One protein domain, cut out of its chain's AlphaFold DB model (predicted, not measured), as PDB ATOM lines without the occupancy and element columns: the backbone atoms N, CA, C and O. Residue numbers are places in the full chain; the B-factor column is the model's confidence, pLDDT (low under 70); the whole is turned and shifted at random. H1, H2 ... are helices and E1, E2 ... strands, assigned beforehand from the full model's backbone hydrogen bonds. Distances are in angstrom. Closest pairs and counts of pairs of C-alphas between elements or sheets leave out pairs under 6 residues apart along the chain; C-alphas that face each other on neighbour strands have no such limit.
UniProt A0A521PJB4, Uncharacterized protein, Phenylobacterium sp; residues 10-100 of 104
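AT A GLANCE: This is residues 10 to 100 of the 104 residues of an uncharacterized protein of Phenylobacterium sp (UniProt A0A521PJB4). One long helix, H1, sticks out like a handle from a small, strongly twisted four-stranded sheet that curls round its residues 35 to 47. The 91 printed residues hold H1, then E1, E2, E3 and E4, a meander in that order, each strand the antiparallel neighbour of the one before. The class is mixed, in two layers, with H1 on one face. The whole is only just loose, close to extended, with radius of gyration of the C-alphas 17.9 A, spanning 62 by 27 by 22 A.

HOW THE PARTS SIT: Start with H1, residues 10 to 48, where 32 of 35 O i to N i+4 pairs are within hydrogen-bond range. Its closest C-alphas to E1, residues 55 to 60, are Glu 43 and Val 55, 6.4 A apart. Three hairpins follow: E1 and E2, residues 70 to 76, with N 58 and O 73 at 2.9 A; E2 and E3, residues 79 to 85, with N 74 and O 81 at 2.9 A; E3 and E4, residues 91 to 99, with N 84 and O 92 at 2.9 A. E1 and E4 are apart.

IN THESE COORDINATES: Find C-alpha 10 at (308.147, 649.373, 468.081); H1 runs 57.4 A to C-alpha 48. E4, 21.4 A long, ends at C-alpha 99, (344.645, 598.824, 466.847).

THE WHOLE: Residues 10 to 33 stand free. The printed part has no cut and no long link. Confidence is low at, among others, residues 61 to 70 and 95 to 100.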
ATOM      1  N   GLY A  10     307.525 650.463 468.838       56.22
ATOM      2  CA  GLY A  10     308.147 649.373 468.081       56.22
ATOM      3  C   GLY A  10     309.683 649.396 468.037       56.22
ATOM      4  O   GLY A  10     310.294 648.337 467.936       56.22
ATOM      5  N   TRP A  11     310.333 650.558 468.176       55.16
ATOM      6  CA  TRP A  11     311.803 650.654 468.199       55.16
ATOM      7  C   TRP A  11     312.401 650.093 469.498       55.16
ATOM      8  O   TRP A  11     313.418 649.399 469.484       55.16
ATOM      9  N   LEU A  12     311.718 650.321 470.625       57.03
ATOM     10  CA  LEU A  12     312.108 649.801 471.938       57.03
ATOM     11  C   LEU A  12     311.930 648.278 472.049       57.03
ATOM     12  O   LEU A  12     312.652 647.646 472.814       57.03
ATOM     13  N   ALA A  13     311.026 647.679 471.266       58.44
ATOM     14  CA  ALA A  13     310.811 646.229 471.228       58.44
ATOM     15  C   ALA A  13     311.803 645.474 470.318       58.44
ATOM     16  O   ALA A  13     312.064 644.292 470.537       58.44
ATOM     17  N   LEU A  14     312.397 646.143 469.321       60.53
ATOM     18  CA  LEU A  14     313.396 645.540 468.424       60.53
ATOM     19  C   LEU A  14     314.788 645.438 469.064       60.53
ATOM     20  O   LEU A  14     315.528 644.499 468.780       60.53
ATOM     21  N   LEU A  15     315.127 646.365 469.962       65.94
ATOM     22  CA  LEU A  15     316.387 646.365 470.714       65.94
ATOM     23  C   LEU A  15     316.639 645.076 471.525       65.94
ATOM     24  O   LEU A  15     317.717 644.501 471.366       65.94
ATOM     25  N   PRO A  16     315.702 644.565 472.350       70.31
ATOM     26  CA  PRO A  16     315.923 643.328 473.101       70.31
ATOM     27  C   PRO A  16     315.998 642.092 472.197       70.31
ATOM     28  O   PRO A  16     316.784 641.191 472.478       70.31
ATOM     29  N   LEU A  17     315.249 642.056 471.088       72.25
ATOM     30  CA  LEU A  17     315.329 640.964 470.110       72.25
ATOM     31  C   LEU A  17     316.677 640.959 469.374       72.25
ATOM     32  O   LEU A  17     317.300 639.906 469.239       72.25
ATOM     33  N   GLY A  18     317.164 642.133 468.960       74.81
ATOM     34  CA  GLY A  18     318.490 642.286 468.360       74.81
ATOM     35  C   GLY A  18     319.616 641.922 469.331       74.81
ATOM     36  O   GLY A  18     320.546 641.208 468.959       74.81
ATOM     37  N   ALA A  19     319.502 642.335 470.597       77.12
ATOM     38  CA  ALA A  19     320.448 641.960 471.643       77.12
ATOM     39  C   ALA A  19     320.447 640.443 471.892       77.12
ATOM     40  O   ALA A  19     321.514 639.836 471.934       77.12
ATOM     41  N   ALA A  20     319.274 639.810 471.992       77.75
ATOM     42  CA  ALA A  20     319.162 638.363 472.174       77.75
ATOM     43  C   ALA A  20     319.812 637.583 471.019       77.75
ATOM     44  O   ALA A  20     320.583 636.655 471.265       77.75
ATOM     45  N   ALA A  21     319.576 637.993 469.769       78.06
ATOM     46  CA  ALA A  21     320.226 637.388 468.607       78.06
ATOM     47  C   ALA A  21     321.757 637.547 468.651       78.06
ATOM     48  O   ALA A  21     322.483 636.591 468.372       78.06
ATOM     49  N   ALA A  22     322.255 638.717 469.064       78.69
ATOM     50  CA  ALA A  22     323.686 638.957 469.237       78.69
ATOM     51  C   ALA A  22     324.296 638.079 470.345       78.69
ATOM     52  O   ALA A  22     325.368 637.510 470.144       78.69
ATOM     53  N   PHE A  23     323.606 637.902 471.477       79.00
ATOM     54  CA  PHE A  23     324.050 637.007 472.551       79.00
ATOM     55  C   PHE A  23     324.097 635.540 472.108       79.00
ATOM     56  O   PHE A  23     325.067 634.847 472.416       79.00
ATOM     57  N   VAL A  24     323.101 635.066 471.352       76.19
ATOM     58  CA  VAL A  24     323.093 633.700 470.797       76.19
ATOM     59  C   VAL A  24     324.241 633.508 469.806       76.19
ATOM     60  O   VAL A  24     324.985 632.532 469.912       76.19
ATOM     61  N   ALA A  25     324.433 634.450 468.879       76.44
ATOM     62  CA  ALA A  25     325.532 634.400 467.918       76.44
ATOM     63  C   ALA A  25     326.899 634.402 468.622       76.44
ATOM     64  O   ALA A  25     327.764 633.589 468.299       76.44
ATOM     65  N   PHE A  26     327.076 635.258 469.632       77.50
ATOM     66  CA  PHE A  26     328.296 635.304 470.434       77.50
ATOM     67  C   PHE A  26     328.542 633.989 471.186       77.50
ATOM     68  O   PHE A  26     329.663 633.482 471.183       77.50
ATOM     69  N   GLY A  27     327.498 633.394 471.772       72.19
ATOM     70  CA  GLY A  27     327.582 632.096 472.443       72.19
ATOM     71  C   GLY A  27     328.032 630.971 471.509       72.19
ATOM     72  O   GLY A  27     328.910 630.190 471.870       72.19
ATOM     73  N   LEU A  28     327.498 630.923 470.284       71.75
ATOM     74  CA  LEU A  28     327.892 629.930 469.277       71.75
ATOM     75  C   LEU A  28     329.352 630.097 468.838       71.75
ATOM     76  O   LEU A  28     330.084 629.111 468.747       71.75
ATOM     77  N   VAL A  29     329.800 631.335 468.611       73.12
ATOM     78  CA  VAL A  29     331.200 631.620 468.254       73.12
ATOM     79  C   VAL A  29     332.141 631.246 469.401       73.12
ATOM     80  O   VAL A  29     333.171 630.614 469.170       73.12
ATOM     81  N   ALA A  30     331.779 631.573 470.643       70.81
ATOM     82  CA  ALA A  30     332.561 631.215 471.822       70.81
ATOM     83  C   ALA A  30     332.671 629.692 472.002       70.81
ATOM     84  O   ALA A  30     333.756 629.190 472.305       70.81
ATOM     85  N   GLN A  31     331.589 628.944 471.762       69.88
ATOM     86  CA  GLN A  31     331.622 627.481 471.780       69.88
ATOM     87  C   GLN A  31     332.534 626.921 470.687       69.88
ATOM     88  O   GLN A  31     333.394 626.098 470.991       69.88
ATOM     89  N   LYS A  32     332.428 627.420 469.449       74.00
ATOM     90  CA  LYS A  32     333.283 626.970 468.340       74.00
ATOM     91  C   LYS A  32     334.764 627.244 468.581       74.00
ATOM     92  O   LYS A  32     335.592 626.361 468.381       74.00
ATOM     93  N   ALA A  33     335.098 628.427 469.089       73.50
ATOM     94  CA  ALA A  33     336.475 628.767 469.434       73.50
ATOM     95  C   ALA A  33     337.022 627.895 470.579       73.50
ATOM     96  O   ALA A  33     338.211 627.577 470.605       73.50
ATOM     97  N   THR A  34     336.165 627.506 471.527       74.69
ATOM     98  CA  THR A  34     336.547 626.620 472.635       74.69
ATOM     99  C   THR A  34     336.776 625.191 472.139       74.69
ATOM    100  O   THR A  34     337.781 624.586 472.502       74.69
ATOM    101  N   GLU A  35     335.907 624.686 471.259       72.56
ATOM    102  CA  GLU A  35     336.027 623.369 470.617       72.56
ATOM    103  C   GLU A  35     337.336 623.258 469.817       72.56
ATOM    104  O   GLU A  35     338.130 622.345 470.045       72.56
ATOM    105  N   GLU A  36     337.634 624.239 468.957       80.75
ATOM    106  CA  GLU A  36     338.874 624.255 468.168       80.75
ATOM    107  C   GLU A  36     340.134 624.328 469.035       80.75
ATOM    108  O   GLU A  36     341.114 623.629 468.770       80.75
ATOM    109  N   ARG A  37     340.131 625.165 470.083       81.31
ATOM    110  CA  ARG A  37     341.273 625.251 471.010       81.31
ATOM    111  C   ARG A  37     341.537 623.915 471.688       81.31
ATOM    112  O   ARG A  37     342.694 623.519 471.815       81.31
ATOM    113  N   ARG A  38     340.482 623.208 472.084       77.56
ATOM    114  CA  ARG A  38     340.597 621.914 472.756       77.56
ATOM    115  C   ARG A  38     341.056 620.812 471.817       77.56
ATOM    116  O   ARG A  38     341.927 620.041 472.202       77.56
ATOM    117  N   ILE A  39     340.567 620.790 470.577       82.06
ATOM    118  CA  ILE A  39     341.083 619.888 469.539       82.06
ATOM    119  C   ILE A  39     342.590 620.105 469.356       82.06
ATOM    120  O   ILE A  39     343.353 619.145 469.439       82.06
ATOM    121  N   ARG A  40     343.045 621.361 469.239       84.00
ATOM    122  CA  ARG A  40     344.482 621.675 469.139       84.00
ATOM    123  C   ARG A  40     345.277 621.244 470.369       84.00
ATOM    124  O   ARG A  40     346.393 620.756 470.223       84.00
ATOM    125  N   ALA A  41     344.730 621.409 471.575       84.44
ATOM    126  CA  ALA A  41     345.372 620.930 472.800       84.44
ATOM    127  C   ALA A  41     345.512 619.396 472.802       84.44
ATOM    128  O   ALA A  41     346.562 618.871 473.183       84.44
ATOM    129  N   VAL A  42     344.492 618.670 472.330       83.25
ATOM    130  CA  VAL A  42     344.524 617.206 472.190       83.25
ATOM    131  C   VAL A  42     345.555 616.781 471.148       83.25
ATOM    132  O   VAL A  42     346.404 615.943 471.453       83.25
ATOM    133  N   GLU A  43     345.552 617.392 469.964       85.38
ATOM    134  CA  GLU A  43     346.552 617.150 468.918       85.38
ATOM    135  C   GLU A  43     347.973 617.397 469.433       85.38
ATOM    136  O   GLU A  43     348.827 616.519 469.322       85.38
ATOM    137  N   ALA A  44     348.222 618.547 470.069       85.31
ATOM    138  CA  ALA A  44     349.524 618.889 470.637       85.31
ATOM    139  C   ALA A  44     349.980 617.867 471.692       85.31
ATOM    140  O   ALA A  44     351.146 617.468 471.709       85.31
ATOM    141  N   THR A  45     349.059 617.394 472.536       85.06
ATOM    142  CA  THR A  45     349.351 616.368 473.547       85.06
ATOM    143  C   THR A  45     349.699 615.027 472.892       85.06
ATOM    144  O   THR A  45     350.626 614.353 473.330       85.06
ATOM    145  N   ILE A  46     349.012 614.644 471.812       83.75
ATOM    146  CA  ILE A  46     349.310 613.422 471.051       83.75
ATOM    147  C   ILE A  46     350.678 613.531 470.371       83.75
ATOM    148  O   ILE A  46     351.483 612.605 470.486       83.75
ATOM    149  N   PHE A  47     350.992 614.666 469.744       82.38
ATOM    150  CA  PHE A  47     352.319 614.909 469.169       82.38
ATOM    151  C   PHE A  47     353.430 614.836 470.226       82.38
ATOM    152  O   PHE A  47     354.468 614.219 469.980       82.38
ATOM    153  N   ALA A  48     353.201 615.367 471.431       84.38
ATOM    154  CA  ALA A  48     354.159 615.294 472.537       84.38
ATOM    155  C   ALA A  48     354.470 613.851 472.987       84.38
ATOM    156  O   ALA A  48     355.531 613.604 473.556       84.38
ATOM    157  N   THR A  49     353.596 612.879 472.697       80.81
ATOM    158  CA  THR A  49     353.863 611.453 472.971       80.81
ATOM    159  C   THR A  49     354.779 610.769 471.948       80.81
ATOM    160  O   THR A  49     355.002 609.564 472.052       80.81
ATOM    161  N   GLY A  50     355.318 611.502 470.968       72.44
ATOM    162  CA  GLY A  50     356.240 610.963 469.960       72.44
ATOM    163  C   GLY A  50     355.550 610.275 468.778       72.44
ATOM    164  O   GLY A  50     356.209 609.606 467.984       72.44
ATOM    165  N   ARG A  51     354.229 610.436 468.643       75.00
ATOM    166  CA  ARG A  51     353.463 609.948 467.492       75.00
ATOM    167  C   ARG A  51     353.655 610.893 466.309       75.00
ATOM    168  O   ARG A  51     353.387 612.086 466.421       75.00
ATOM    169  N   ALA A  52     354.104 610.354 465.179       63.44
ATOM    170  CA  ALA A  52     354.302 611.098 463.940       63.44
ATOM    171  C   ALA A  52     353.241 610.691 462.906       63.44
ATOM    172  O   ALA A  52     353.122 609.515 462.570       63.44
ATOM    173  N   GLY A  53     352.472 611.660 462.408       74.81
ATOM    174  CA  GLY A  53     351.453 611.445 461.380       74.81
ATOM    175  C   GLY A  53     350.281 612.424 461.491       74.81
ATOM    176  O   GLY A  53     350.216 613.187 462.455       74.81
ATOM    177  N   PRO A  54     349.358 612.424 460.511       79.31
ATOM    178  CA  PRO A  54     348.120 613.184 460.612       79.31
ATOM    179  C   PRO A  54     347.293 612.652 461.787       79.31
ATOM    180  O   PRO A  54     346.935 611.472 461.825       79.31
ATOM    181  N   VAL A  55     347.024 613.524 462.757       82.62
ATOM    182  CA  VAL A  55     346.166 613.226 463.903       82.62
ATOM    183  C   VAL A  55     344.750 613.640 463.536       82.62
ATOM    184  O   VAL A  55     344.502 614.805 463.242       82.62
ATOM    185  N   HIS A  56     343.819 612.693 463.556       84.38
ATOM    186  CA  HIS A  56     342.396 613.001 463.456       84.38
ATOM    187  C   HIS A  56     341.790 612.978 464.848       84.38
ATOM    188  O   HIS A  56     341.851 611.949 465.523       84.38
ATOM    189  N   VAL A  57     341.218 614.103 465.270       85.62
ATOM    190  CA  VAL A  57     340.545 614.246 466.561       85.62
ATOM    191  C   VAL A  57     339.072 614.535 466.313       85.62
ATOM    192  O   VAL A  57     338.726 615.501 465.639       85.62
ATOM    193  N   GLU A  58     338.204 613.700 466.870       84.06
ATOM    194  CA  GLU A  58     336.756 613.856 466.784       84.06
ATOM    195  C   GLU A  58     336.161 613.998 468.189       84.06
ATOM    196  O   GLU A  58     336.500 613.207 469.077       84.06
ATOM    197  N   PRO A  59     335.275 614.981 468.417       79.38
ATOM    198  CA  PRO A  59     334.580 615.114 469.686       79.38
ATOM    199  C   PRO A  59     333.617 613.942 469.882       79.38
ATOM    200  O   PRO A  59     332.905 613.521 468.968       79.38
ATOM    201  N   ILE A  60     333.574 613.429 471.102       78.88
ATOM    202  CA  ILE A  60     332.662 612.365 471.527       78.88
ATOM    203  C   ILE A  60     331.900 612.819 472.764       78.88
ATOM    204  O   ILE A  60     332.248 613.812 473.410       78.88
ATOM    205  N   ARG A  61     330.847 612.083 473.119       66.12
ATOM    206  CA  ARG A  61     330.123 612.364 474.357       66.12
ATOM    207  C   ARG A  61     331.047 612.139 475.562       66.12
ATOM    208  O   ARG A  61     331.838 611.202 475.604       66.12
ATOM    209  N   GLY A  62     330.988 613.068 476.515       58.66
ATOM    210  CA  GLY A  62     331.860 613.096 477.695       58.66
ATOM    211  C   GLY A  62     331.529 612.047 478.763       58.66
ATOM    212  O   GLY A  62     332.173 612.023 479.806       58.66
ATOM    213  N   ASP A  63     330.549 611.172 478.529       62.38
ATOM    214  CA  ASP A  63     330.174 610.083 479.437       62.38
ATOM    215  C   ASP A  63     331.293 609.043 479.616       62.38
ATOM    216  O   ASP A  63     331.413 608.448 480.688       62.38
ATOM    217  N   GLU A  64     332.189 608.898 478.637       54.72
ATOM    218  CA  GLU A  64     333.377 608.039 478.753       54.72
ATOM    219  C   GLU A  64     334.502 608.654 479.615       54.72
ATOM    220  O   GLU A  64     335.420 607.962 480.073       54.72
ATOM    221  N   CYS A  65     334.426 609.956 479.902       65.81
ATOM    222  CA  CYS A  65     335.425 610.682 480.667       65.81
ATOM    223  C   CYS A  65     334.864 611.127 482.021       65.81
ATOM    224  O   CYS A  65     334.423 612.258 482.174       65.81
ATOM    225  N   TRP A  66     334.996 610.278 483.049       55.66
ATOM    226  CA  TRP A  66     334.434 610.458 484.409       55.66
ATOM    227  C   TRP A  66     334.721 611.799 485.140       55.66
ATOM    228  O   TRP A  66     334.215 612.027 486.236       55.66
ATOM    229  N   ARG A  67     335.536 612.687 484.558       52.31
ATOM    230  CA  ARG A  67     335.877 614.027 485.065       52.31
ATOM    231  C   ARG A  67     335.960 615.129 484.004       52.31
ATOM    232  O   ARG A  67     336.137 616.284 484.381       52.31
ATOM    233  N   ALA A  68     335.882 614.803 482.716       57.28
ATOM    234  CA  ALA A  68     335.976 615.793 481.650       57.28
ATOM    235  C   ALA A  68     334.602 615.968 481.017       57.28
ATOM    236  O   ALA A  68     333.981 614.997 480.605       57.28
ATOM    237  N   SER A  69     334.149 617.215 480.916       58.75
ATOM    238  CA  SER A  69     332.897 617.569 480.241       58.75
ATOM    239  C   SER A  69     332.909 617.179 478.758       58.75
ATOM    240  O   SER A  69     331.855 617.087 478.136       58.75
ATOM    241  N   GLU A  70     334.103 616.968 478.198       69.06
ATOM    242  CA  GLU A  70     334.340 616.709 476.786       69.06
ATOM    243  C   GLU A  70     335.364 615.582 476.621       69.06
ATOM    244  O   GLU A  70     336.483 615.633 477.150       69.06
ATOM    245  N   GLY A  71     334.954 614.552 475.887       82.12
ATOM    246  CA  GLY A  71     335.836 613.499 475.413       82.12
ATOM    247  C   GLY A  71     336.209 613.750 473.958       82.12
ATOM    248  O   GLY A  71     335.452 614.353 473.198       82.12
ATOM    249  N   PHE A  72     337.355 613.221 473.555       84.75
ATOM    250  CA  PHE A  72     337.818 613.223 472.179       84.75
ATOM    251  C   PHE A  72     338.329 611.838 471.816       84.75
ATOM    252  O   PHE A  72     339.117 611.239 472.551       84.75
ATOM    253  N   ARG A  73     337.913 611.330 470.664       84.94
ATOM    254  CA  ARG A  73     338.543 610.171 470.044       84.94
ATOM    255  C   ARG A  73     339.660 610.670 469.151       84.94
ATOM    256  O   ARG A  73     339.443 611.579 468.353       84.94
ATOM    257  N   TRP A  74     340.836 610.073 469.266       86.06
ATOM    258  CA  TRP A  74     341.956 610.400 468.401       86.06
ATOM    259  C   TRP A  74     342.431 609.184 467.623       86.06
ATOM    260  O   TRP A  74     342.387 608.055 468.114       86.06
ATOM    261  N   ARG A  75     342.913 609.434 466.408       85.19
ATOM    262  CA  ARG A  75     343.474 608.419 465.525       85.19
ATOM    263  C   ARG A  75     344.765 608.918 464.895       85.19
ATOM    264  O   ARG A  75     344.797 610.024 464.359       85.19
ATOM    265  N   VAL A  76     345.805 608.088 464.939       86.19
ATOM    266  CA  VAL A  76     347.088 608.318 464.260       86.19
ATOM    267  C   VAL A  76     347.506 607.033 463.556       86.19
ATOM    268  O   VAL A  76     347.855 606.050 464.206       86.19
ATOM    269  N   GLY A  77     347.457 607.024 462.223       83.50
ATOM    270  CA  GLY A  77     347.706 605.806 461.446       83.50
ATOM    271  C   GLY A  77     346.755 604.675 461.856       83.50
ATOM    272  O   GLY A  77     345.539 604.817 461.745       83.50
ATOM    273  N   SER A  78     347.310 603.566 462.354       78.50
ATOM    274  CA  SER A  78     346.557 602.404 462.854       78.50
ATOM    275  C   SER A  78     346.264 602.440 464.360       78.50
ATOM    276  O   SER A  78     345.631 601.519 464.884       78.50
ATOM    277  N   GLU A  79     346.705 603.478 465.075       78.56
ATOM    278  CA  GLU A  79     346.420 603.655 466.498       78.56
ATOM    279  C   GLU A  79     345.162 604.497 466.706       78.56
ATOM    280  O   GLU A  79     345.046 605.600 466.172       78.56
ATOM    281  N   GLU A  80     344.245 603.997 467.532       82.50
ATOM    282  CA  GLU A  80     343.083 604.741 468.008       82.50
ATOM    283  C   GLU A  80     343.036 604.730 469.535       82.50
ATOM    284  O   GLU A  80     343.240 603.694 470.181       82.50
ATOM    285  N   GLY A  81     342.741 605.888 470.118       82.94
ATOM    286  CA  GLY A  81     342.600 606.053 471.556       82.94
ATOM    287  C   GLY A  81     341.640 607.171 471.924       82.94
ATOM    288  O   GLY A  81     340.963 607.762 471.082       82.94
ATOM    289  N   TRP A  82     341.594 607.451 473.221       83.19
ATOM    290  CA  TRP A  82     340.663 608.408 473.800       83.19
ATOM    291  C   TRP A  82     341.433 609.479 474.565       83.19
ATOM    292  O   TRP A  82     342.474 609.211 475.165       83.19
ATOM    293  N   ALA A  83     340.939 610.705 474.545       83.06
ATOM    294  CA  ALA A  83     341.477 611.830 475.285       83.06
ATOM    295  C   ALA A  83     340.339 612.522 476.030       83.06
ATOM    296  O   ALA A  83     339.247 612.698 475.503       83.06
ATOM    297  N   CYS A  84     340.599 612.917 477.266       82.00
ATOM    298  CA  CYS A  84     339.647 613.638 478.095       82.00
ATOM    299  C   CYS A  84     340.169 615.060 478.307       82.00
ATOM    300  O   CYS A  84     341.259 615.216 478.866       82.00
ATOM    301  N   ALA A  85     339.412 616.078 477.885       75.69
ATOM    302  CA  ALA A  85     339.787 617.477 478.096       75.69
ATOM    303  C   ALA A  85     339.158 618.022 479.385       75.69
ATOM    304  O   ALA A  85     337.942 618.198 479.499       75.69
ATOM    305  N   GLY A  86     340.002 618.275 480.379       69.56
ATOM    306  CA  GLY A  86     339.622 618.918 481.630       69.56
ATOM    307  C   GLY A  86     339.395 620.429 481.478       69.56
ATOM    308  O   GLY A  86     339.394 620.968 480.373       69.56
ATOM    309  N   PRO A  87     339.191 621.151 482.591       68.19
ATOM    310  CA  PRO A  87     339.115 622.608 482.564       68.19
ATOM    311  C   PRO A  87     340.434 623.236 482.067       68.19
ATOM    312  O   PRO A  87     341.519 622.880 482.537       68.19
ATOM    313  N   GLY A  88     340.318 624.204 481.151       71.38
ATOM    314  CA  GLY A  88     341.453 624.865 480.496       71.38
ATOM    315  C   GLY A  88     342.031 624.030 479.350       71.38
ATOM    316  O   GLY A  88     341.274 623.463 478.568       71.38
ATOM    317  N   ASP A  89     343.364 623.948 479.287       69.88
ATOM    318  CA  ASP A  89     344.118 623.184 478.273       69.88
ATOM    319  C   ASP A  89     344.602 621.815 478.796       69.88
ATOM    320  O   ASP A  89     345.493 621.186 478.226       69.88
ATOM    321  N   GLN A  90     344.053 621.342 479.920       74.50
ATOM    322  CA  GLN A  90     344.438 620.052 480.490       74.50
ATOM    323  C   GLN A  90     343.864 618.902 479.664       74.50
ATOM    324  O   GLN A  90     342.649 618.724 479.603       74.50
ATOM    325  N   VAL A  91     344.737 618.069 479.101       78.12
ATOM    326  CA  VAL A  91     344.353 616.868 478.355       78.12
ATOM    327  C   VAL A  91     344.933 615.636 479.033       78.12
ATOM    328  O   VAL A  91     346.134 615.544 479.281       78.12
ATOM    329  N   SER A  92     344.075 614.660 479.319       79.25
ATOM    330  CA  SER A  92     344.488 613.338 479.782       79.25
ATOM    331  C   SER A  92     344.280 612.329 478.660       79.25
ATOM    332  O   SER A  92     343.146 612.063 478.260       79.25
ATOM    333  N   LEU A  93     345.373 611.772 478.141       75.88
ATOM    334  CA  LEU A  93     345.318 610.699 477.151       75.88
ATOM    335  C   LEU A  93     345.051 609.365 477.853       75.88
ATOM    336  O   LEU A  93     345.810 608.950 478.731       75.88
ATOM    337  N   ARG A  94     344.003 608.659 477.432       73.12
ATOM    338  CA  ARG A  94     343.842 607.230 477.706       73.12
ATOM    339  C   ARG A  94     344.439 606.448 476.539       73.12
ATOM    340  O   ARG A  94     344.204 606.773 475.375       73.12
ATOM    341  N   GLY A  95     345.266 605.457 476.874       59.78
ATOM    342  CA  GLY A  95     346.083 604.711 475.914       59.78
ATOM    343  C   GLY A  95     345.288 604.129 474.741       59.78
ATOM    344  O   GLY A  95     344.080 603.902 474.851       59.78
ATOM    345  N   ALA A  96     345.991 603.891 473.626       60.84
ATOM    346  CA  ALA A  96     345.435 603.355 472.387       60.84
ATOM    347  C   ALA A  96     344.675 602.051 472.672       60.84
ATOM    348  O   ALA A  96     345.266 600.996 472.899       60.84
ATOM    349  N   SER A  97     343.352 602.151 472.754       57.19
ATOM    350  CA  SER A  97     342.495 601.062 473.224       57.19
ATOM    351  C   SER A  97     342.207 600.066 472.101       57.19
ATOM    352  O   SER A  97     341.745 598.956 472.358       57.19
ATOM    353  N   ARG A  98     342.483 600.451 470.847       57.69
ATOM    354  CA  ARG A  98     342.209 599.641 469.665       57.69
ATOM    355  C   ARG A  98     343.275 599.891 468.592       57.69
ATOM    356  O   ARG A  98     343.480 601.023 468.164       57.69
ATOM    357  N   ARG A  99     343.943 598.823 468.141       58.66
ATOM    358  CA  ARG A  99     344.645 598.824 466.847       58.66
ATOM    359  C   ARG A  99     343.600 598.620 465.762       58.66
ATOM    360  O   ARG A  99     342.863 597.636 465.813       58.66
ATOM    361  N   ILE A 100     343.515 599.550 464.821       59.44
ATOM    362  CA  ILE A 100     342.631 599.420 463.665       59.44
ATOM    363  C   ILE A 100     343.339 598.506 462.656       59.44
ATOM    364  O   ILE A 100     344.507 598.758 462.345       59.44
TER     365      ILE A 100